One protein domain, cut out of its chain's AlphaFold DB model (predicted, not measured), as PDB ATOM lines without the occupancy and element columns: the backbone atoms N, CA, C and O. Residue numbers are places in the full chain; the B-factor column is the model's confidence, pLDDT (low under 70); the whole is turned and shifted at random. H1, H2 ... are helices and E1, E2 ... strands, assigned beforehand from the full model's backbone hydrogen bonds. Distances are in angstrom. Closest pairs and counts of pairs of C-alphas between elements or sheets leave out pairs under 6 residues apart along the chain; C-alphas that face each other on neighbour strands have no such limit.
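Overview. This is residues 4 to 141 of the 141 residues of an uncharacterized protein of Solirubrobacter pauli (UniProt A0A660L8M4). A twisted sheet of five strands forms the middle of three layers, with H1 over one face and H2 and H3 over the other. Short H4 sits beside the strands near E2, and the long loop of residues 92 to 120 pairs with E2 through residues 118 to 119. The printed part has 138 residues, with E1, H1, E2, H2, E3, E4, H3, H4 and E5 along the chain; the antiparallel sheet's order is E2, E1, E5, E4, E3. The class is mixed, with 68 residues, under half, in named elements; the whole is compact, radius of gyration of the C-alphas 14.3 A, spans 45 by 32 by 30 A.

Along the chain. E1, residues 4 to 10, begins at C-alpha 4 (-7.050, 7.223, 6.346) and spans 19.7 A. H1 is residues 25 to 37, 19.0 A; E2 44 to 50; H2 56 to 64; E3 68 to 71; E4 77 to 82; H3 83 to 91; H4 121 to 125. E5, residues 132 to 139, spans 22.9 A and ends at C-alpha 139 (-6.401, 10.707, 9.543).

Arrangement. N 7 and O 136 of E1 and E5 are 2.9 A apart, within hydrogen-bond range, as are N 6 and O 48 of E1 and E2, 2.9 A, N 79 and O 135 of E4 and E5, 2.9 A, and N 70 and O 78 of the hairpin E3 and E4, 2.9 A. H1 runs across the strands at 8.5 A height, its closest C-alphas to E3 being Thr 29 and Leu 70, 6.2 A. On the opposite face, H2 and H3 are close but not clearly touching, C-alphas of Leu 61 and Ser 85 closest at 7.6 A. H4 is on that same face, over none of the strands; its closest C-alphas to E2 are Ala 123 and Ile 45, 5.8 A. Every O i to N i+4 pair is within range in H1, H2 and H4; H3 has 2 of 5, and 3 of 6 O i to N i+3 pairs.

Size, cuts and confidence. The C-alphas farthest apart, Pro 18 and Ser 105, are 45.6 A apart. The printed part has no cut; the links E1 to H1 and H3 to H4 are long. Residues under pLDDT 70 include 13 to 25.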
ATOM      1  N   TRP A   4      -6.214   7.532   5.201       87.94
ATOM      2  CA  TRP A   4      -7.050   7.223   6.346       87.94
ATOM      3  C   TRP A   4      -6.764   5.810   6.823       87.94
ATOM      4  O   TRP A   4      -6.626   4.889   6.014       87.94
ATOM      5  N   HIS A   5      -6.782   5.637   8.134       90.00
ATOM      6  CA  HIS A   5      -6.867   4.347   8.782       90.00
ATOM      7  C   HIS A   5      -8.325   4.080   9.165       90.00
ATOM      8  O   HIS A   5      -8.914   4.801   9.974       90.00
ATOM      9  N   LEU A   6      -8.917   3.058   8.549       92.19
ATOM     10  CA  LEU A   6     -10.317   2.694   8.727       92.19
ATOM     11  C   LEU A   6     -10.434   1.446   9.581       92.19
ATOM     12  O   LEU A   6      -9.824   0.432   9.261       92.19
ATOM     13  N   SER A   7     -11.253   1.505  10.627       92.88
ATOM     14  CA  SER A   7     -11.622   0.350  11.450       92.88
ATOM     15  C   SER A   7     -13.136   0.184  11.483       92.88
ATOM     16  O   SER A   7     -13.868   1.159  11.631       92.88
ATOM     17  N   VAL A   8     -13.610  -1.054  11.352       93.88
ATOM     18  CA  VAL A   8     -15.036  -1.401  11.376       93.88
ATOM     19  C   VAL A   8     -15.316  -2.280  12.582       93.88
ATOM     20  O   VAL A   8     -14.649  -3.298  12.772       93.88
ATOM     21  N   TYR A   9     -16.326  -1.922  13.366       93.12
ATOM     22  CA  TYR A   9     -16.703  -2.617  14.592       93.12
ATOM     23  C   TYR A   9     -18.189  -2.960  14.613       93.12
ATOM     24  O   TYR A   9     -19.018  -2.223  14.080       93.12
ATOM     25  N   ARG A  10     -18.538  -4.044  15.307       91.38
ATOM     26  CA  ARG A  10     -19.924  -4.313  15.710       91.38
ATOM     27  C   ARG A  10     -20.351  -3.317  16.781       91.38
ATOM     28  O   ARG A  10     -19.635  -3.117  17.763       91.38
ATOM     29  N   LEU A  11     -21.518  -2.709  16.598       86.62
ATOM     30  CA  LEU A  11     -22.062  -1.708  17.506       86.62
ATOM     31  C   LEU A  11     -23.104  -2.389  18.410       86.62
ATOM     32  O   LEU A  11     -24.261  -2.585  18.037       86.62
ATOM     33  N   GLY A  12     -22.665  -2.824  19.594       74.12
ATOM     34  CA  GLY A  12     -23.520  -3.510  20.565       74.12
ATOM     35  C   GLY A  12     -24.602  -2.600  21.161       74.12
ATOM     36  O   GLY A  12     -24.445  -1.384  21.234       74.12
ATOM     37  N   GLY A  13     -25.717  -3.185  21.611       66.00
ATOM     38  CA  GLY A  13     -26.729  -2.473  22.409       66.00
ATOM     39  C   GLY A  13     -27.678  -1.543  21.639       66.00
ATOM     40  O   GLY A  13     -28.515  -0.883  22.257       66.00
ATOM     41  N   VAL A  14     -27.613  -1.512  20.304       65.12
ATOM     42  CA  VAL A  14     -28.474  -0.659  19.456       65.12
ATOM     43  C   VAL A  14     -29.719  -1.390  18.929       65.12
ATOM     44  O   VAL A  14     -30.418  -0.894  18.051       65.12
ATOM     45  N   GLU A  15     -30.108  -2.510  19.548       56.06
ATOM     46  CA  GLU A  15     -31.361  -3.246  19.259       56.06
ATOM     47  C   GLU A  15     -32.630  -2.364  19.321       56.06
ATOM     48  O   GLU A  15     -33.680  -2.725  18.795       56.06
ATOM     49  N   ARG A  16     -32.547  -1.189  19.965       48.28
ATOM     50  CA  ARG A  16     -33.633  -0.199  20.076       48.28
ATOM     51  C   ARG A  16     -33.678   0.848  18.961       48.28
ATOM     52  O   ARG A  16     -34.634   1.629  18.929       48.28
ATOM     53  N   ALA A  17     -32.675   0.931  18.087       54.44
ATOM     54  CA  ALA A  17     -32.837   1.691  16.854       54.44
ATOM     55  C   ALA A  17     -33.771   0.888  15.938       54.44
ATOM     56  O   ALA A  17     -33.564  -0.317  15.800       54.44
ATOM     57  N   PRO A  18     -34.806   1.500  15.334       54.31
ATOM     58  CA  PRO A  18     -35.646   0.788  14.380       54.31
ATOM     59  C   PRO A  18     -34.739   0.171  13.317       54.31
ATOM     60  O   PRO A  18     -33.957   0.893  12.691       54.31
ATOM     61  N   ALA A  19     -34.804  -1.157  13.192       53.75
ATOM     62  CA  ALA A  19     -34.005  -1.946  12.268       53.75
ATOM     63  C   ALA A  19     -33.949  -1.231  10.915       53.75
ATOM     64  O   ALA A  19     -34.963  -1.071  10.238       53.75
ATOM     65  N   GLY A  20     -32.772  -0.715  10.565       55.00
ATOM     66  CA  GLY A  20     -32.564  -0.159   9.244       55.00
ATOM     67  C   GLY A  20     -33.194   1.190   8.899       55.00
ATOM     68  O   GLY A  20     -33.028   1.599   7.750       55.00
ATOM     69  N   ASP A  21     -33.881   1.892   9.809       60.12
ATOM     70  CA  ASP A  21     -34.451   3.203   9.467       60.12
ATOM     71  C   ASP A  21     -33.470   4.346   9.757       60.12
ATOM     72  O   ASP A  21     -33.532   5.042  10.773       60.12
ATOM     73  N   VAL A  22     -32.574   4.573   8.797       60.44
ATOM     74  CA  VAL A  22     -31.632   5.705   8.767       60.44
ATOM     75  C   VAL A  22     -32.368   7.064   8.755       60.44
ATOM     76  O   VAL A  22     -31.761   8.116   8.948       60.44
ATOM     77  N   ARG A  23     -33.701   7.093   8.574       58.16
ATOM     78  CA  ARG A  23     -34.514   8.325   8.563       58.16
ATOM     79  C   ARG A  23     -34.837   8.852   9.960       58.16
ATOM     80  O   ARG A  23     -35.371   9.957  10.070       58.16
ATOM     81  N   ALA A  24     -34.486   8.126  11.023       56.44
ATOM     82  CA  ALA A  24     -34.834   8.448  12.406       56.44
ATOM     83  C   ALA A  24     -34.036   9.623  13.036       56.44
ATOM     84  O   ALA A  24     -33.723   9.597  14.223       56.44
ATOM     85  N   GLY A  25     -33.758  10.693  12.282       67.31
ATOM     86  CA  GLY A  25     -33.390  12.033  12.776       67.31
ATOM     87  C   GLY A  25     -32.307  12.133  13.871       67.31
ATOM     88  O   GLY A  25     -31.511  11.230  14.103       67.31
ATOM     89  N   ARG A  26     -32.285  13.268  14.595       72.44
ATOM     90  CA  ARG A  26     -31.274  13.566  15.643       72.44
ATOM     91  C   ARG A  26     -31.255  12.553  16.796       72.44
ATOM     92  O   ARG A  26     -30.259  12.451  17.506       72.44
ATOM     93  N   ARG A  27     -32.359  11.828  17.012       80.00
ATOM     94  CA  ARG A  27     -32.477  10.830  18.083       80.00
ATOM     95  C   ARG A  27     -31.640   9.592  17.778       80.00
ATOM     96  O   ARG A  27     -30.951   9.119  18.674       80.00
ATOM     97  N   LEU A  28     -31.674   9.100  16.538       80.00
ATOM     98  CA  LEU A  28     -30.853   7.967  16.118       80.00
ATOM     99  C   LEU A  28     -29.364   8.309  16.208       80.00
ATOM    100  O   LEU A  28     -28.616   7.557  16.818       80.00
ATOM    101  N   THR A  29     -28.953   9.474  15.695       83.00
ATOM    102  CA  THR A  29     -27.553   9.929  15.770       83.00
ATOM    103  C   THR A  29     -27.035   9.953  17.207       83.00
ATOM    104  O   THR A  29     -25.913   9.531  17.454       83.00
ATOM    105  N   ARG A  30     -27.853  10.400  18.171       84.81
ATOM    106  CA  ARG A  30     -27.468  10.393  19.587       84.81
ATOM    107  C   ARG A  30     -27.270   8.979  20.131       84.81
ATOM    108  O   ARG A  30     -26.246   8.727  20.742       84.81
ATOM    109  N   VAL A  31     -28.211   8.067  19.876       84.50
ATOM    110  CA  VAL A  31     -28.099   6.666  20.328       84.50
ATOM    111  C   VAL A  31     -26.864   5.990  19.730       84.50
ATOM    112  O   VAL A  31     -26.161   5.274  20.434       84.50
ATOM    113  N   LEU A  32     -26.592   6.239  18.447       86.31
ATOM    114  CA  LEU A  32     -25.412   5.705  17.771       86.31
ATOM    115  C   LEU A  32     -24.117   6.294  18.336       86.31
ATOM    116  O   LEU A  32     -23.169   5.542  18.508       86.31
ATOM    117  N   ASN A  33     -24.086   7.588  18.672       86.25
ATOM    118  CA  ASN A  33     -22.939   8.206  19.344       86.25
ATOM    119  C   ASN A  33     -22.715   7.634  20.745       86.25
ATOM    120  O   ASN A  33     -21.611   7.196  21.036       86.25
ATOM    121  N   ASP A  34     -23.760   7.550  21.572       86.69
ATOM    122  CA  ASP A  34     -23.652   7.013  22.934       86.69
ATOM    123  C   ASP A  34     -23.099   5.570  22.913       86.69
ATOM    124  O   ASP A  34     -22.245   5.199  23.717       86.69
ATOM    125  N   ALA A  35     -23.539   4.753  21.951       85.00
ATOM    126  CA  ALA A  35     -23.037   3.393  21.781       85.00
ATOM    127  C   ALA A  35     -21.650   3.335  21.097       85.00
ATOM    128  O   ALA A  35     -20.865   2.435  21.396       85.00
ATOM    129  N   ALA A  36     -21.311   4.313  20.248       84.81
ATOM    130  CA  ALA A  36     -19.972   4.524  19.686       84.81
ATOM    131  C   ALA A  36     -18.962   5.132  20.680       84.81
ATOM    132  O   ALA A  36     -17.759   5.065  20.424       84.81
ATOM    133  N   ASP A  37     -19.394   5.584  21.857       83.62
ATOM    134  CA  ASP A  37     -18.517   5.967  22.974       83.62
ATOM    135  C   ASP A  37     -18.383   4.862  24.040       83.62
ATOM    136  O   ASP A  37     -17.420   4.846  24.802       83.62
ATOM    137  N   ALA A  38     -19.293   3.882  24.071       80.38
ATOM    138  CA  ALA A  38     -19.155   2.681  24.896       80.38
ATOM    139  C   ALA A  38     -18.082   1.739  24.304       80.38
ATOM    140  O   ALA A  38     -18.400   0.843  23.518       80.38
ATOM    141  N   GLU A  39     -16.800   2.017  24.565       65.62
ATOM    142  CA  GLU A  39     -15.657   1.326  23.937       65.62
ATOM    143  C   GLU A  39     -15.464  -0.131  24.393       65.62
ATOM    144  O   GLU A  39     -14.912  -0.942  23.644       65.62
ATOM    145  N   ASP A  40     -15.949  -0.494  25.582       63.28
ATOM    146  CA  ASP A  40     -15.689  -1.808  26.174       63.28
ATOM    147  C   ASP A  40     -16.308  -2.961  25.361       63.28
ATOM    148  O   ASP A  40     -17.525  -3.112  25.256       63.28
ATOM    149  N   GLY A  41     -15.437  -3.827  24.825       65.81
ATOM    150  CA  GLY A  41     -15.814  -5.130  24.267       65.81
ATOM    151  C   GLY A  41     -16.248  -5.142  22.798       65.81
ATOM    152  O   GLY A  41     -16.855  -6.121  22.361       65.81
ATOM    153  N   ARG A  42     -15.945  -4.101  22.009       83.81
ATOM    154  CA  ARG A  42     -16.284  -4.092  20.574       83.81
ATOM    155  C   ARG A  42     -15.531  -5.157  19.786       83.81
ATOM    156  O   ARG A  42     -14.306  -5.230  19.811       83.81
ATOM    157  N   THR A  43     -16.268  -5.927  18.992       89.56
ATOM    158  CA  THR A  43     -15.686  -6.856  18.019       89.56
ATOM    159  C   THR A  43     -15.292  -6.097  16.753       89.56
ATOM    160  O   THR A  43     -16.165  -5.567  16.061       89.56
ATOM    161  N   ARG A  44     -13.992  -6.043  16.438       91.75
ATOM    162  CA  ARG A  44     -13.481  -5.477  15.179       91.75
ATOM    163  C   ARG A  44     -13.689  -6.476  14.040       91.75
ATOM    164  O   ARG A  44     -13.235  -7.607  14.131       91.75
ATOM    165  N   ILE A  45     -14.366  -6.043  12.981       93.25
ATOM    166  CA  ILE A  45     -14.652  -6.842  11.783       93.25
ATOM    167  C   ILE A  45     -13.564  -6.642  10.733       93.25
ATOM    168  O   ILE A  45     -13.156  -7.591  10.077       93.25
ATOM    169  N   ALA A  46     -13.114  -5.408  10.534       92.44
ATOM    170  CA  ALA A  46     -12.145  -5.101   9.494       92.44
ATOM    171  C   ALA A  46     -11.283  -3.908   9.877       92.44
ATOM    172  O   ALA A  46     -11.723  -3.031  10.623       92.44
ATOM    173  N   VAL A  47     -10.073  -3.867   9.327       92.56
ATOM    174  CA  VAL A  47      -9.206  -2.698   9.386       92.56
ATOM    175  C   VAL A  47      -8.321  -2.602   8.143       92.56
ATOM    176  O   VAL A  47      -7.806  -3.611   7.660       92.56
ATOM    177  N   TRP A  48      -8.178  -1.403   7.576       92.25
ATOM    178  CA  TRP A  48      -7.337  -1.151   6.400       92.25
ATOM    179  C   TRP A  48      -6.906   0.314   6.286       92.25
ATOM    180  O   TRP A  48      -7.511   1.205   6.881       92.25
ATOM    181  N   GLN A  49      -5.859   0.555   5.493       90.19
ATOM    182  CA  GLN A  49      -5.375   1.892   5.152       90.19
ATOM    183  C   GLN A  49      -5.771   2.254   3.717       90.19
ATOM    184  O   GLN A  49      -5.655   1.430   2.801       90.19
ATOM    185  N   VAL A  50      -6.193   3.497   3.510       90.19
ATOM    186  CA  VAL A  50      -6.628   4.054   2.219       90.19
ATOM    187  C   VAL A  50      -5.971   5.407   1.954       90.19
ATOM    188  O   VAL A  50      -5.437   6.026   2.862       90.19
ATOM    189  N   GLY A  51      -5.987   5.885   0.706       87.44
ATOM    190  CA  GLY A  51      -5.534   7.245   0.367       87.44
ATOM    191  C   GLY A  51      -6.570   8.331   0.691       87.44
ATOM    192  O   GLY A  51      -7.638   8.033   1.212       87.44
ATOM    193  N   ALA A  52      -6.294   9.588   0.324       84.00
ATOM    194  CA  ALA A  52      -7.131  10.754   0.659       84.00
ATOM    195  C   ALA A  52      -8.628  10.622   0.284       84.00
ATOM    196  O   ALA A  52      -9.481  11.108   1.017       84.00
ATOM    197  N   HIS A  53      -8.946   9.918  -0.808       85.75
ATOM    198  CA  HIS A  53     -10.315   9.656  -1.291       85.75
ATOM    199  C   HIS A  53     -10.953   8.384  -0.707       85.75
ATOM    200  O   HIS A  53     -11.979   7.898  -1.173       85.75
ATOM    201  N   GLY A  54     -10.330   7.785   0.306       86.94
ATOM    202  CA  GLY A  54     -10.747   6.499   0.850       86.94
ATOM    203  C   GLY A  54     -12.071   6.503   1.618       86.94
ATOM    204  O   GLY A  54     -12.557   5.429   1.970       86.94
ATOM    205  N   LEU A  55     -12.665   7.678   1.855       90.94
ATOM    206  CA  LEU A  55     -13.970   7.835   2.504       90.94
ATOM    207  C   LEU A  55     -15.126   8.042   1.514       90.94
ATOM    208  O   LEU A  55     -16.278   8.028   1.939       90.94
ATOM    209  N   ASP A  56     -14.862   8.175   0.209       90.88
ATOM    210  CA  ASP A  56     -15.890   8.509  -0.792       90.88
ATOM    211  C   ASP A  56     -17.067   7.513  -0.793       90.88
ATOM    212  O   ASP A  56     -18.217   7.883  -1.045       90.88
ATOM    213  N   TRP A  57     -16.797   6.242  -0.478       92.00
ATOM    214  CA  TRP A  57     -17.820   5.201  -0.365       92.00
ATOM    215  C   TRP A  57     -18.725   5.397   0.863       92.00
ATOM    216  O   TRP A  57     -19.934   5.199   0.761       92.00
ATOM    217  N   LEU A  58     -18.180   5.849   2.000       92.62
ATOM    218  CA  LEU A  58     -18.966   6.195   3.191       92.62
ATOM    219  C   LEU A  58     -19.835   7.416   2.912       92.62
ATOM    220  O   LEU A  58     -21.028   7.409   3.217       92.62
ATOM    221  N   ASP A  59     -19.271   8.429   2.257       91.56
ATOM    222  CA  ASP A  59     -20.020   9.612   1.839       91.56
ATOM    223  C   ASP A  59     -21.150   9.256   0.869       91.56
ATOM    224  O   ASP A  59     -22.241   9.830   0.945       91.56
ATOM    225  N   ALA A  60     -20.925   8.298  -0.034       91.88
ATOM    226  CA  ALA A  60     -21.960   7.783  -0.925       91.88
ATOM    227  C   ALA A  60     -23.085   7.085  -0.144       91.88
ATOM    228  O   ALA A  60     -24.254   7.410  -0.371       91.88
ATOM    229  N   LEU A  61     -22.757   6.214   0.819       92.00
ATOM    230  CA  LEU A  61     -23.751   5.564   1.684       92.00
ATOM    231  C   LEU A  61     -24.549   6.590   2.500       92.00
ATOM    232  O   LEU A  61     -25.773   6.495   2.594       92.00
ATOM    233  N   VAL A  62     -23.897   7.622   3.044       91.69
ATOM    234  CA  VAL A  62     -24.590   8.701   3.767       91.69
ATOM    235  C   VAL A  62     -25.531   9.469   2.836       91.69
ATOM    236  O   VAL A  62     -26.693   9.697   3.183       91.69
ATOM    237  N   LYS A  63     -25.086   9.821   1.623       90.62
ATOM    238  CA  LYS A  63     -25.926  10.496   0.614       90.62
ATOM    239  C   LYS A  63     -27.137   9.651   0.209       90.62
ATOM    240  O   LYS A  63     -28.222  10.201   0.018       90.62
ATOM    241  N   GLN A  64     -26.972   8.333   0.120       89.88
ATOM    242  CA  GLN A  64     -28.038   7.373  -0.189       89.88
ATOM    243  C   GLN A  64     -28.952   7.068   1.009       89.88
ATOM    244  O   GLN A  64     -29.985   6.424   0.837       89.88
ATOM    245  N   ARG A  65     -28.638   7.596   2.202       88.62
ATOM    246  CA  ARG A  65     -29.323   7.295   3.473       88.62
ATOM    247  C   ARG A  65     -29.222   5.820   3.856       88.62
ATOM    248  O   ARG A  65     -30.144   5.262   4.443       88.62
ATOM    249  N   GLU A  66     -28.090   5.218   3.535       89.56
ATOM    250  CA  GLU A  66     -27.699   3.870   3.934       89.56
ATOM    251  C   GLU A  66     -26.686   3.879   5.084       89.56
ATOM    252  O   GLU A  66     -26.434   2.852   5.696       89.56
ATOM    253  N   ALA A  67     -26.149   5.048   5.432       91.69
ATOM    254  CA  ALA A  67     -25.342   5.265   6.624       91.69
ATOM    255  C   ALA A  67     -25.634   6.642   7.241       91.69
ATOM    256  O   ALA A  67     -26.244   7.519   6.625       91.69
ATOM    257  N   VAL A  68     -25.176   6.838   8.473       91.06
ATOM    258  CA  VAL A  68     -25.225   8.090   9.223       91.06
ATOM    259  C   VAL A  68     -23.792   8.539   9.475       91.06
ATOM    260  O   VAL A  68     -23.020   7.812  10.097       91.06
ATOM    261  N   SER A  69     -23.443   9.749   9.040       90.94
ATOM    262  CA  SER A  69     -22.251  10.418   9.563       90.94
ATOM    263  C   SER A  69     -22.551  10.869  10.989       90.94
ATOM    264  O   SER A  69     -23.492  11.633  11.226       90.94
ATOM    265  N   LEU A  70     -21.787  10.349  11.942       89.00
ATOM    266  CA  LEU A  70     -21.887  10.720  13.351       89.00
ATOM    267  C   LEU A  70     -21.082  11.991  13.663       89.00
ATOM    268  O   LEU A  70     -21.279  12.605  14.713       89.00
ATOM    269  N   GLY A  71     -20.237  12.413  12.717       82.19
ATOM    270  CA  GLY A  71     -19.337  13.548  12.847       82.19
ATOM    271  C   GLY A  71     -18.098  13.217  13.679       82.19
ATOM    272  O   GLY A  71     -17.680  12.064  13.782       82.19
ATOM    273  N   GLY A  72     -17.508  14.270  14.240       65.69
ATOM    274  CA  GLY A  72     -16.313  14.243  15.079       65.69
ATOM    275  C   GLY A  72     -15.762  15.663  15.232       65.69
ATOM    276  O   GLY A  72     -15.781  16.436  14.276       65.69
ATOM    277  N   ASN A  73     -15.283  16.034  16.423       65.25
ATOM    278  CA  ASN A  73     -14.574  17.305  16.649       65.25
ATOM    279  C   ASN A  73     -13.065  17.137  16.383       65.25
ATOM    280  O   ASN A  73     -12.234  17.570  17.180       65.25
ATOM    281  N   GLY A  74     -12.719  16.438  15.302       73.75
ATOM    282  CA  GLY A  74     -11.378  15.928  15.026       73.75
ATOM    283  C   GLY A  74     -11.431  14.457  14.619       73.75
ATOM    284  O   GLY A  74     -12.430  14.007  14.053       73.75
ATOM    285  N   TYR A  75     -10.369  13.714  14.926       77.62
ATOM    286  CA  TYR A  75     -10.289  12.280  14.655       77.62
ATOM    287  C   TYR A  75     -10.607  11.447  15.907       77.62
ATOM    288  O   TYR A  75     -10.243  11.861  17.010       77.62
ATOM    289  N   PRO A  76     -11.293  10.300  15.749       86.69
ATOM    290  CA  PRO A  76     -11.761   9.736  14.484       86.69
ATOM    291  C   PRO A  76     -13.008  10.452  13.946       86.69
ATOM    292  O   PRO A  76     -13.877  10.882  14.703       86.69
ATOM    293  N   THR A  77     -13.132  10.516  12.620       89.81
ATOM    294  CA  THR A  77     -14.437  10.760  11.992       89.81
ATOM    295  C   THR A  77     -15.230   9.462  12.042       89.81
ATOM    296  O   THR A  77     -14.735   8.418  11.614       89.81
ATOM    297  N   ARG A  78     -16.454   9.508  12.573       91.88
ATOM    298  CA  ARG A  78     -17.267   8.307  12.797       91.88
ATOM    299  C   ARG A  78     -18.464   8.239  11.857       91.88
ATOM    300  O   ARG A  78     -19.167   9.225  11.624       91.88
ATOM    301  N   TYR A  79     -18.736   7.033  11.377       93.38
ATOM    302  CA  TYR A  79     -19.913   6.688  10.588       93.38
ATOM    303  C   TYR A  79     -20.575   5.458  11.188       93.38
ATOM    304  O   TYR A  79     -19.900   4.584  11.723       93.38
ATOM    305  N   ALA A  80     -21.889   5.355  11.066       92.50
ATOM    306  CA  ALA A  80     -22.613   4.153  11.440       92.50
ATOM    307  C   ALA A  80     -23.570   3.744  10.324       92.50
ATOM    308  O   ALA A  80     -24.235   4.593   9.734       92.50
ATOM    309  N   GLY A  81     -23.663   2.452  10.039       91.88
ATOM    310  CA  GLY A  81     -24.573   1.915   9.028       91.88
ATOM    311  C   GLY A  81     -24.997   0.489   9.365       91.88
ATOM    312  O   GLY A  81     -24.294  -0.185  10.117       91.88
ATOM    313  N   PRO A  82     -26.136   0.006   8.847       91.62
ATOM    314  CA  PRO A  82     -26.529  -1.380   9.013       91.62
ATOM    315  C   PRO A  82     -25.551  -2.306   8.277       91.62
ATOM    316  O   PRO A  82     -25.025  -1.965   7.212       91.62
ATOM    317  N   ALA A  83     -25.353  -3.508   8.813       91.81
ATOM    318  CA  ALA A  83     -24.428  -4.495   8.269       91.81
ATOM    319  C   ALA A  83     -24.695  -4.799   6.786       91.81
ATOM    320  O   ALA A  83     -23.755  -4.895   6.005       91.81
ATOM    321  N   ARG A  84     -25.963  -4.851   6.357       91.19
ATOM    322  CA  ARG A  84     -26.321  -5.076   4.944       91.19
ATOM    323  C   ARG A  84     -25.843  -3.998   3.968       91.19
ATOM    324  O   ARG A  84     -25.760  -4.288   2.785       91.19
ATOM    325  N   SER A  85     -25.590  -2.777   4.436       91.25
ATOM    326  CA  SER A  85     -25.098  -1.682   3.590       91.25
ATOM    327  C   SER A  85     -23.577  -1.577   3.657       91.25
ATOM    328  O   SER A  85     -22.934  -1.270   2.660       91.25
ATOM    329  N   VAL A  86     -22.984  -1.865   4.821       91.81
ATOM    330  CA  VAL A  86     -21.536  -1.731   5.040       91.81
ATOM    331  C   VAL A  86     -20.767  -2.986   4.612       91.81
ATOM    332  O   VAL A  86     -19.773  -2.873   3.902       91.81
ATOM    333  N   LEU A  87     -21.208  -4.187   5.006       91.00
ATOM    334  CA  LEU A  87     -20.451  -5.426   4.785       91.00
ATOM    335  C   LEU A  87     -20.233  -5.791   3.315       91.00
ATOM    336  O   LEU A  87     -19.108  -6.190   3.014       91.00
ATOM    337  N   PRO A  88     -21.208  -5.634   2.392       88.94
ATOM    338  CA  PRO A  88     -20.974  -5.969   0.987       88.94
ATOM    339  C   PRO A  88     -19.799  -5.205   0.370       88.94
ATOM    340  O   PRO A  88     -19.110  -5.735  -0.492       88.94
ATOM    341  N   VAL A  89     -19.528  -3.987   0.853       85.25
ATOM    342  CA  VAL A  89     -18.396  -3.166   0.400       85.25
ATOM    343  C   VAL A  89     -17.055  -3.715   0.909       85.25
ATOM    344  O   VAL A  89     -16.022  -3.480   0.292       85.25
ATOM    345  N   LEU A  90     -17.049  -4.457   2.020       81.88
ATOM    346  CA  LEU A  90     -15.836  -4.974   2.663       81.88
ATOM    347  C   LEU A  90     -15.460  -6.389   2.213       81.88
ATOM    348  O   LEU A  90     -14.283  -6.743   2.249       81.88
ATOM    349  N   THR A  91     -16.445  -7.219   1.857       70.06
ATOM    350  CA  THR A  91     -16.238  -8.659   1.625       70.06
ATOM    351  C   THR A  91     -15.652  -9.014   0.261       70.06
ATOM    352  O   THR A  91     -15.001 -10.055   0.172       70.06
ATOM    353  N   ASP A  92     -15.845  -8.179  -0.765       66.56
ATOM    354  CA  ASP A  92     -15.281  -8.424  -2.102       66.56
ATOM    355  C   ASP A  92     -13.811  -7.974  -2.188       66.56
ATOM    356  O   ASP A  92     -12.967  -8.736  -2.647       66.56
ATOM    357  N   ASP A  93     -13.499  -6.780  -1.683       68.88
ATOM    358  CA  ASP A  93     -12.159  -6.277  -1.352       68.88
ATOM    359  C   ASP A  93     -12.350  -4.914  -0.658       68.88
ATOM    360  O   ASP A  93     -13.080  -4.077  -1.201       68.88
ATOM    361  N   PRO A  94     -11.723  -4.632   0.505       76.12
ATOM    362  CA  PRO A  94     -11.915  -3.350   1.170       76.12
ATOM    363  C   PRO A  94     -11.560  -2.172   0.244       76.12
ATOM    364  O   PRO A  94     -10.507  -2.174  -0.409       76.12
ATOM    365  N   PRO A  95     -12.432  -1.154   0.157       75.38
ATOM    366  CA  PRO A  95     -12.366  -0.143  -0.888       75.38
ATOM    367  C   PRO A  95     -11.077   0.665  -0.784       75.38
ATOM    368  O   PRO A  95     -10.713   1.143   0.292       75.38
ATOM    369  N   ALA A  96     -10.395   0.823  -1.923       80.50
ATOM    370  CA  ALA A  96      -9.140   1.567  -2.057       80.50
ATOM    371  C   ALA A  96      -8.020   1.122  -1.091       80.50
ATOM    372  O   ALA A  96      -7.102   1.902  -0.814       80.50
ATOM    373  N   ALA A  97      -8.084  -0.114  -0.580       80.94
ATOM    374  CA  ALA A  97      -7.113  -0.617   0.376       80.94
ATOM    375  C   ALA A  97      -5.702  -0.654  -0.210       80.94
ATOM    376  O   ALA A  97      -5.446  -1.172  -1.302       80.94
ATOM    377  N   ARG A  98      -4.751  -0.125   0.557       79.81
ATOM    378  CA  ARG A  98      -3.335  -0.222   0.222       79.81
ATOM    379  C   ARG A  98      -2.846  -1.652   0.405       79.81
ATOM    380  O   ARG A  98      -3.140  -2.309   1.401       79.81
ATOM    381  N   ARG A  99      -2.028  -2.112  -0.548       72.38
ATOM    382  CA  ARG A  99      -1.369  -3.430  -0.489       72.38
ATOM    383  C   ARG A  99      -0.379  -3.536   0.673       72.38
ATOM    384  O   ARG A  99      -0.234  -4.608   1.245       72.38
ATOM    385  N   ALA A 100       0.289  -2.433   0.995       74.94
ATOM    386  CA  ALA A 100       1.165  -2.292   2.147       74.94
ATOM    387  C   ALA A 100       0.828  -0.970   2.829       74.94
ATOM    388  O   ALA A 100       0.668   0.047   2.149       74.94
ATOM    389  N   TRP A 101       0.681  -1.002   4.149       83.62
ATOM    390  CA  TRP A 101       0.440   0.212   4.910       83.62
ATOM    391  C   TRP A 101       1.728   1.032   4.974       83.62
ATOM    392  O   TRP A 101       2.825   0.477   5.045       83.62
ATOM    393  N   ALA A 102       1.586   2.349   4.914       80.62
ATOM    394  CA  ALA A 102       2.675   3.289   5.118       80.62
ATOM    395  C   ALA A 102       2.602   3.852   6.540       80.62
ATOM    396  O   ALA A 102       1.508   4.068   7.059       80.62
ATOM    397  N   SER A 103       3.761   4.096   7.133       78.69
ATOM    398  CA  SER A 103       3.925   4.923   8.324       78.69
ATOM    399  C   SER A 103       5.223   5.713   8.195       78.69
ATOM    400  O   SER A 103       6.187   5.240   7.581       78.69
ATOM    401  N   ASP A 104       5.244   6.910   8.763       75.56
ATOM    402  CA  ASP A 104       6.422   7.759   8.847       75.56
ATOM    403  C   ASP A 104       7.174   7.527  10.163       75.56
ATOM    404  O   ASP A 104       6.643   7.036  11.162       75.56
ATOM    405  N   SER A 105       8.457   7.901  10.194       72.06
ATOM    406  CA  SER A 105       9.336   7.676  11.351       72.06
ATOM    407  C   SER A 105       8.909   8.409  12.633       72.06
ATOM    408  O   SER A 105       9.503   8.175  13.684       72.06
ATOM    409  N   GLY A 106       7.942   9.327  12.541       72.25
ATOM    410  CA  GLY A 106       7.379  10.079  13.665       72.25
ATOM    411  C   GLY A 106       5.997   9.602  14.120       72.25
ATOM    412  O   GLY A 106       5.477  10.155  15.089       72.25
ATOM    413  N   ASP A 107       5.410   8.606  13.454       74.19
ATOM    414  CA  ASP A 107       4.034   8.191  13.723       74.19
ATOM    415  C   ASP A 107       3.908   7.447  15.053       74.19
ATOM    416  O   ASP A 107       4.700   6.564  15.396       74.19
ATOM    417  N   ILE A 108       2.848   7.766  15.795       73.44
ATOM    418  CA  ILE A 108       2.465   7.023  16.996       73.44
ATOM    419  C   ILE A 108       1.530   5.890  16.570       73.44
ATOM    420  O   ILE A 108       0.336   6.094  16.356       73.44
ATOM    421  N   LEU A 109       2.077   4.678  16.466       76.12
ATOM    422  CA  LEU A 109       1.308   3.481  16.124       76.12
ATOM    423  C   LEU A 109       0.585   2.948  17.367       76.12
ATOM    424  O   LEU A 109       1.190   2.354  18.259       76.12
ATOM    425  N   LEU A 110      -0.721   3.186  17.433       73.81
ATOM    426  CA  LEU A 110      -1.584   2.668  18.496       73.81
ATOM    427  C   LEU A 110      -1.961   1.193  18.231       73.81
ATOM    428  O   LEU A 110      -1.843   0.744  17.091       73.81
ATOM    429  N   PRO A 111      -2.441   0.420  19.231       72.25
ATOM    430  CA  PRO A 111      -2.728  -1.016  19.075       72.25
ATOM    431  C   PRO A 111      -3.710  -1.377  17.951       72.25
ATOM    432  O   PRO A 111      -3.711  -2.511  17.485       72.25
ATOM    433  N   GLN A 112      -4.544  -0.433  17.509       71.88
ATOM    434  CA  GLN A 112      -5.421  -0.608  16.352       71.88
ATOM    435  C   GLN A 112      -4.675  -0.671  15.009       71.88
ATOM    436  O   GLN A 112      -5.275  -1.080  14.016       71.88
ATOM    437  N   TRP A 113      -3.402  -0.267  14.956       77.19
ATOM    438  CA  TRP A 113      -2.578  -0.324  13.756       77.19
ATOM    439  C   TRP A 113      -2.092  -1.759  13.520       77.19
ATOM    440  O   TRP A 113      -1.139  -2.227  14.137       77.19
ATOM    441  N   ASP A 114      -2.757  -2.467  12.608       79.38
ATOM    442  CA  ASP A 114      -2.421  -3.860  12.274       79.38
ATOM    443  C   ASP A 114      -1.250  -3.977  11.279       79.38
ATOM    444  O   ASP A 114      -0.732  -5.073  11.049       79.38
ATOM    445  N   GLY A 115      -0.868  -2.871  10.630       81.25
ATOM    446  CA  GLY A 115       0.171  -2.825   9.592       81.25
ATOM    447  C   GLY A 115      -0.191  -3.561   8.296       81.25
ATOM    448  O   GLY A 115       0.622  -3.651   7.374       81.25
ATOM    449  N   LYS A 116      -1.405  -4.109   8.214       81.94
ATOM    450  CA  LYS A 116      -1.941  -4.814   7.051       81.94
ATOM    451  C   LYS A 116      -3.460  -4.771   7.064       81.94
ATOM    452  O   LYS A 116      -4.083  -4.724   8.120       81.94
ATOM    453  N   THR A 117      -4.049  -4.874   5.880       87.56
ATOM    454  CA  THR A 117      -5.495  -5.038   5.739       87.56
ATOM    455  C   THR A 117      -5.929  -6.367   6.350       87.56
ATOM    456  O   THR A 117      -5.413  -7.422   5.971       87.56
ATOM    457  N   THR A 118      -6.877  -6.325   7.282       88.94
ATOM    458  CA  THR A 118      -7.491  -7.515   7.873       88.94
ATOM    459  C   THR A 118      -9.011  -7.420   7.779       88.94
ATOM    460  O   THR A 118      -9.600  -6.353   7.941       88.94
ATOM    461  N   VAL A 119      -9.646  -8.548   7.466       90.56
ATOM    462  CA  VAL A 119     -11.102  -8.716   7.499       90.56
ATOM    463  C   VAL A 119     -11.370 -10.043   8.193       90.56
ATOM    464  O   VAL A 119     -11.009 -11.104   7.676       90.56
ATOM    465  N   ASP A 120     -11.986  -9.986   9.364       91.31
ATOM    466  CA  ASP A 120     -12.509 -11.146  10.066       91.31
ATOM    467  C   ASP A 120     -13.819 -11.576   9.391       91.31
ATOM    468  O   ASP A 120     -14.904 -11.047   9.644       91.31
ATOM    469  N   ARG A 121     -13.691 -12.531   8.467       89.56
ATOM    470  CA  ARG A 121     -14.820 -13.055   7.690       89.56
ATOM    471  C   ARG A 121     -15.820 -13.814   8.554       89.56
ATOM    472  O   ARG A 121     -16.994 -13.843   8.202       89.56
ATOM    473  N   GLU A 122     -15.376 -14.421   9.653       90.56
ATOM    474  CA  GLU A 122     -16.264 -15.128  10.574       90.56
ATOM    475  C   GLU A 122     -17.112 -14.118  11.352       90.56
ATOM    476  O   GLU A 122     -18.338 -14.227  11.362       90.56
ATOM    477  N   ALA A 123     -16.484 -13.069  11.891       90.81
ATOM    478  CA  ALA A 123     -17.200 -11.977  12.545       90.81
ATOM    479  C   ALA A 123     -18.149 -11.247  11.581       90.81
ATOM    480  O   ALA A 123     -19.279 -10.937  11.960       90.81
ATOM    481  N   ALA A 124     -17.727 -11.010  10.333       90.31
ATOM    482  CA  ALA A 124     -18.577 -10.421   9.298       90.31
ATOM    483  C   ALA A 124     -19.791 -11.312   8.979       90.31
ATOM    484  O   ALA A 124     -20.916 -10.821   8.926       90.31
ATOM    485  N   ALA A 125     -19.587 -12.623   8.811       90.12
ATOM    486  CA  ALA A 125     -20.663 -13.573   8.529       90.12
ATOM    487  C   ALA A 125     -21.628 -13.757   9.713       90.12
ATOM    488  O   ALA A 125     -22.800 -14.066   9.509       90.12
ATOM    489  N   ALA A 126     -21.155 -13.547  10.944       91.19
ATOM    490  CA  ALA A 126     -21.970 -13.600  12.154       91.19
ATOM    491  C   ALA A 126     -22.833 -12.343  12.375       91.19
ATOM    492  O   ALA A 126     -23.584 -12.288  13.356       91.19
ATOM    493  N   CYS A 127     -22.715 -11.325  11.514       89.94
ATOM    494  CA  CYS A 127     -23.494 -10.105  11.644       89.94
ATOM    495  C   CYS A 127     -24.919 -10.272  11.094       89.94
ATOM    496  O   CYS A 127     -25.120 -10.681   9.949       89.94
ATOM    497  N   HIS A 128     -25.922  -9.880  11.874       90.06
ATOM    498  CA  HIS A 128     -27.290  -9.748  11.401       90.06
ATOM    499  C   HIS A 128     -27.396  -8.564  10.415       90.06
ATOM    500  O   HIS A 128     -26.913  -7.479  10.729       90.06
ATOM    501  N   PRO A 129     -28.081  -8.691   9.260       89.75
ATOM    502  CA  PRO A 129     -28.181  -7.629   8.244       89.75
ATOM    503  C   PRO A 129     -28.687  -6.263   8.745       89.75
ATOM    504  O   PRO A 129     -28.402  -5.224   8.140       89.75
ATOM    505  N   ASP A 130     -29.465  -6.267   9.828       88.06
ATOM    506  CA  ASP A 130     -30.027  -5.073  10.475       88.06
ATOM    507  C   ASP A 130     -29.243  -4.576  11.697       88.06
ATOM    508  O   ASP A 130     -29.596  -3.529  12.243       88.06
ATOM    509  N   GLU A 131     -28.208  -5.294  12.147       88.31
ATOM    510  CA  GLU A 131     -27.355  -4.774  13.216       88.31
ATOM    511  C   GLU A 131     -26.511  -3.606  12.705       88.31
ATOM    512  O   GLU A 131     -26.139  -3.549  11.529       88.31
ATOM    513  N   TRP A 132     -26.222  -2.654  13.587       90.25
ATOM    514  CA  TRP A 132     -25.437  -1.477  13.242       90.25
ATOM    515  C   TRP A 132     -23.946  -1.761  13.393       90.25
ATOM    516  O   TRP A 132     -23.503  -2.357  14.373       90.25
ATOM    517  N   LEU A 133     -23.172  -1.286  12.425       93.31
ATOM    518  CA  LEU A 133     -21.719  -1.291  12.436       93.31
ATOM    519  C   LEU A 133     -21.206   0.138  12.593       93.31
ATOM    520  O   LEU A 133     -21.777   1.074  12.026       93.31
ATOM    521  N   LEU A 134     -20.125   0.291  13.352       93.88
ATOM    522  CA  LEU A 134     -19.353   1.525  13.473       93.88
ATOM    523  C   LEU A 134     -18.202   1.480  12.474       93.88
ATOM    524  O   LEU A 134     -17.502   0.474  12.405       93.88
ATOM    525  N   VAL A 135     -17.964   2.578  11.767       94.06
ATOM    526  CA  VAL A 135     -16.742   2.804  10.998       94.06
ATOM    527  C   VAL A 135     -16.031   4.016  11.580       94.06
ATOM    528  O   VAL A 135     -16.598   5.110  11.631       94.06
ATOM    529  N   GLU A 136     -14.798   3.820  12.023       93.00
ATOM    530  CA  GLU A 136     -13.923   4.882  12.509       93.00
ATOM    531  C   GLU A 136     -12.845   5.172  11.472       93.00
ATOM    532  O   GLU A 136     -12.132   4.265  11.045       93.00
ATOM    533  N   ALA A 137     -12.738   6.439  11.077       91.44
ATOM    534  CA  ALA A 137     -11.733   6.943  10.154       91.44
ATOM    535  C   ALA A 137     -10.759   7.864  10.895       91.44
ATOM    536  O   ALA A 137     -11.124   8.965  11.321       91.44
ATOM    537  N   TRP A 138      -9.518   7.414  11.036       88.69
ATOM    538  CA  TRP A 138      -8.415   8.190  11.593       88.69
ATOM    539  C   TRP A 138      -7.594   8.780  10.450       88.69
ATOM    540  O   TRP A 138      -7.231   8.055   9.527       88.69
ATOM    541  N   ASP A 139      -7.326  10.080  10.489       84.81
ATOM    542  CA  ASP A 139      -6.401  10.707   9.543       84.81
ATOM    543  C   ASP A 139      -4.964  10.405   9.941       84.81
ATOM    544  O   ASP A 139      -4.618  10.372  11.122       84.81
ATOM    545  N   GLU A 140      -4.148  10.189   8.923       73.31
ATOM    546  CA  GLU A 140      -2.730   9.869   9.040       73.31
ATOM    547  C   GLU A 140      -1.871  11.075   8.623       73.31
ATOM    548  O   GLU A 140      -0.829  10.909   7.999       73.31
ATOM    549  N   SER A 141      -2.350  12.307   8.845       67.25
ATOM    550  CA  SER A 141      -1.618  13.546   8.534       67.25
ATOM    551  C   SER A 141      -0.739  14.036   9.674       67.25
ATOM    552  O   SER A 141      -1.232  14.004  10.824       67.25
TER     553      SER A 141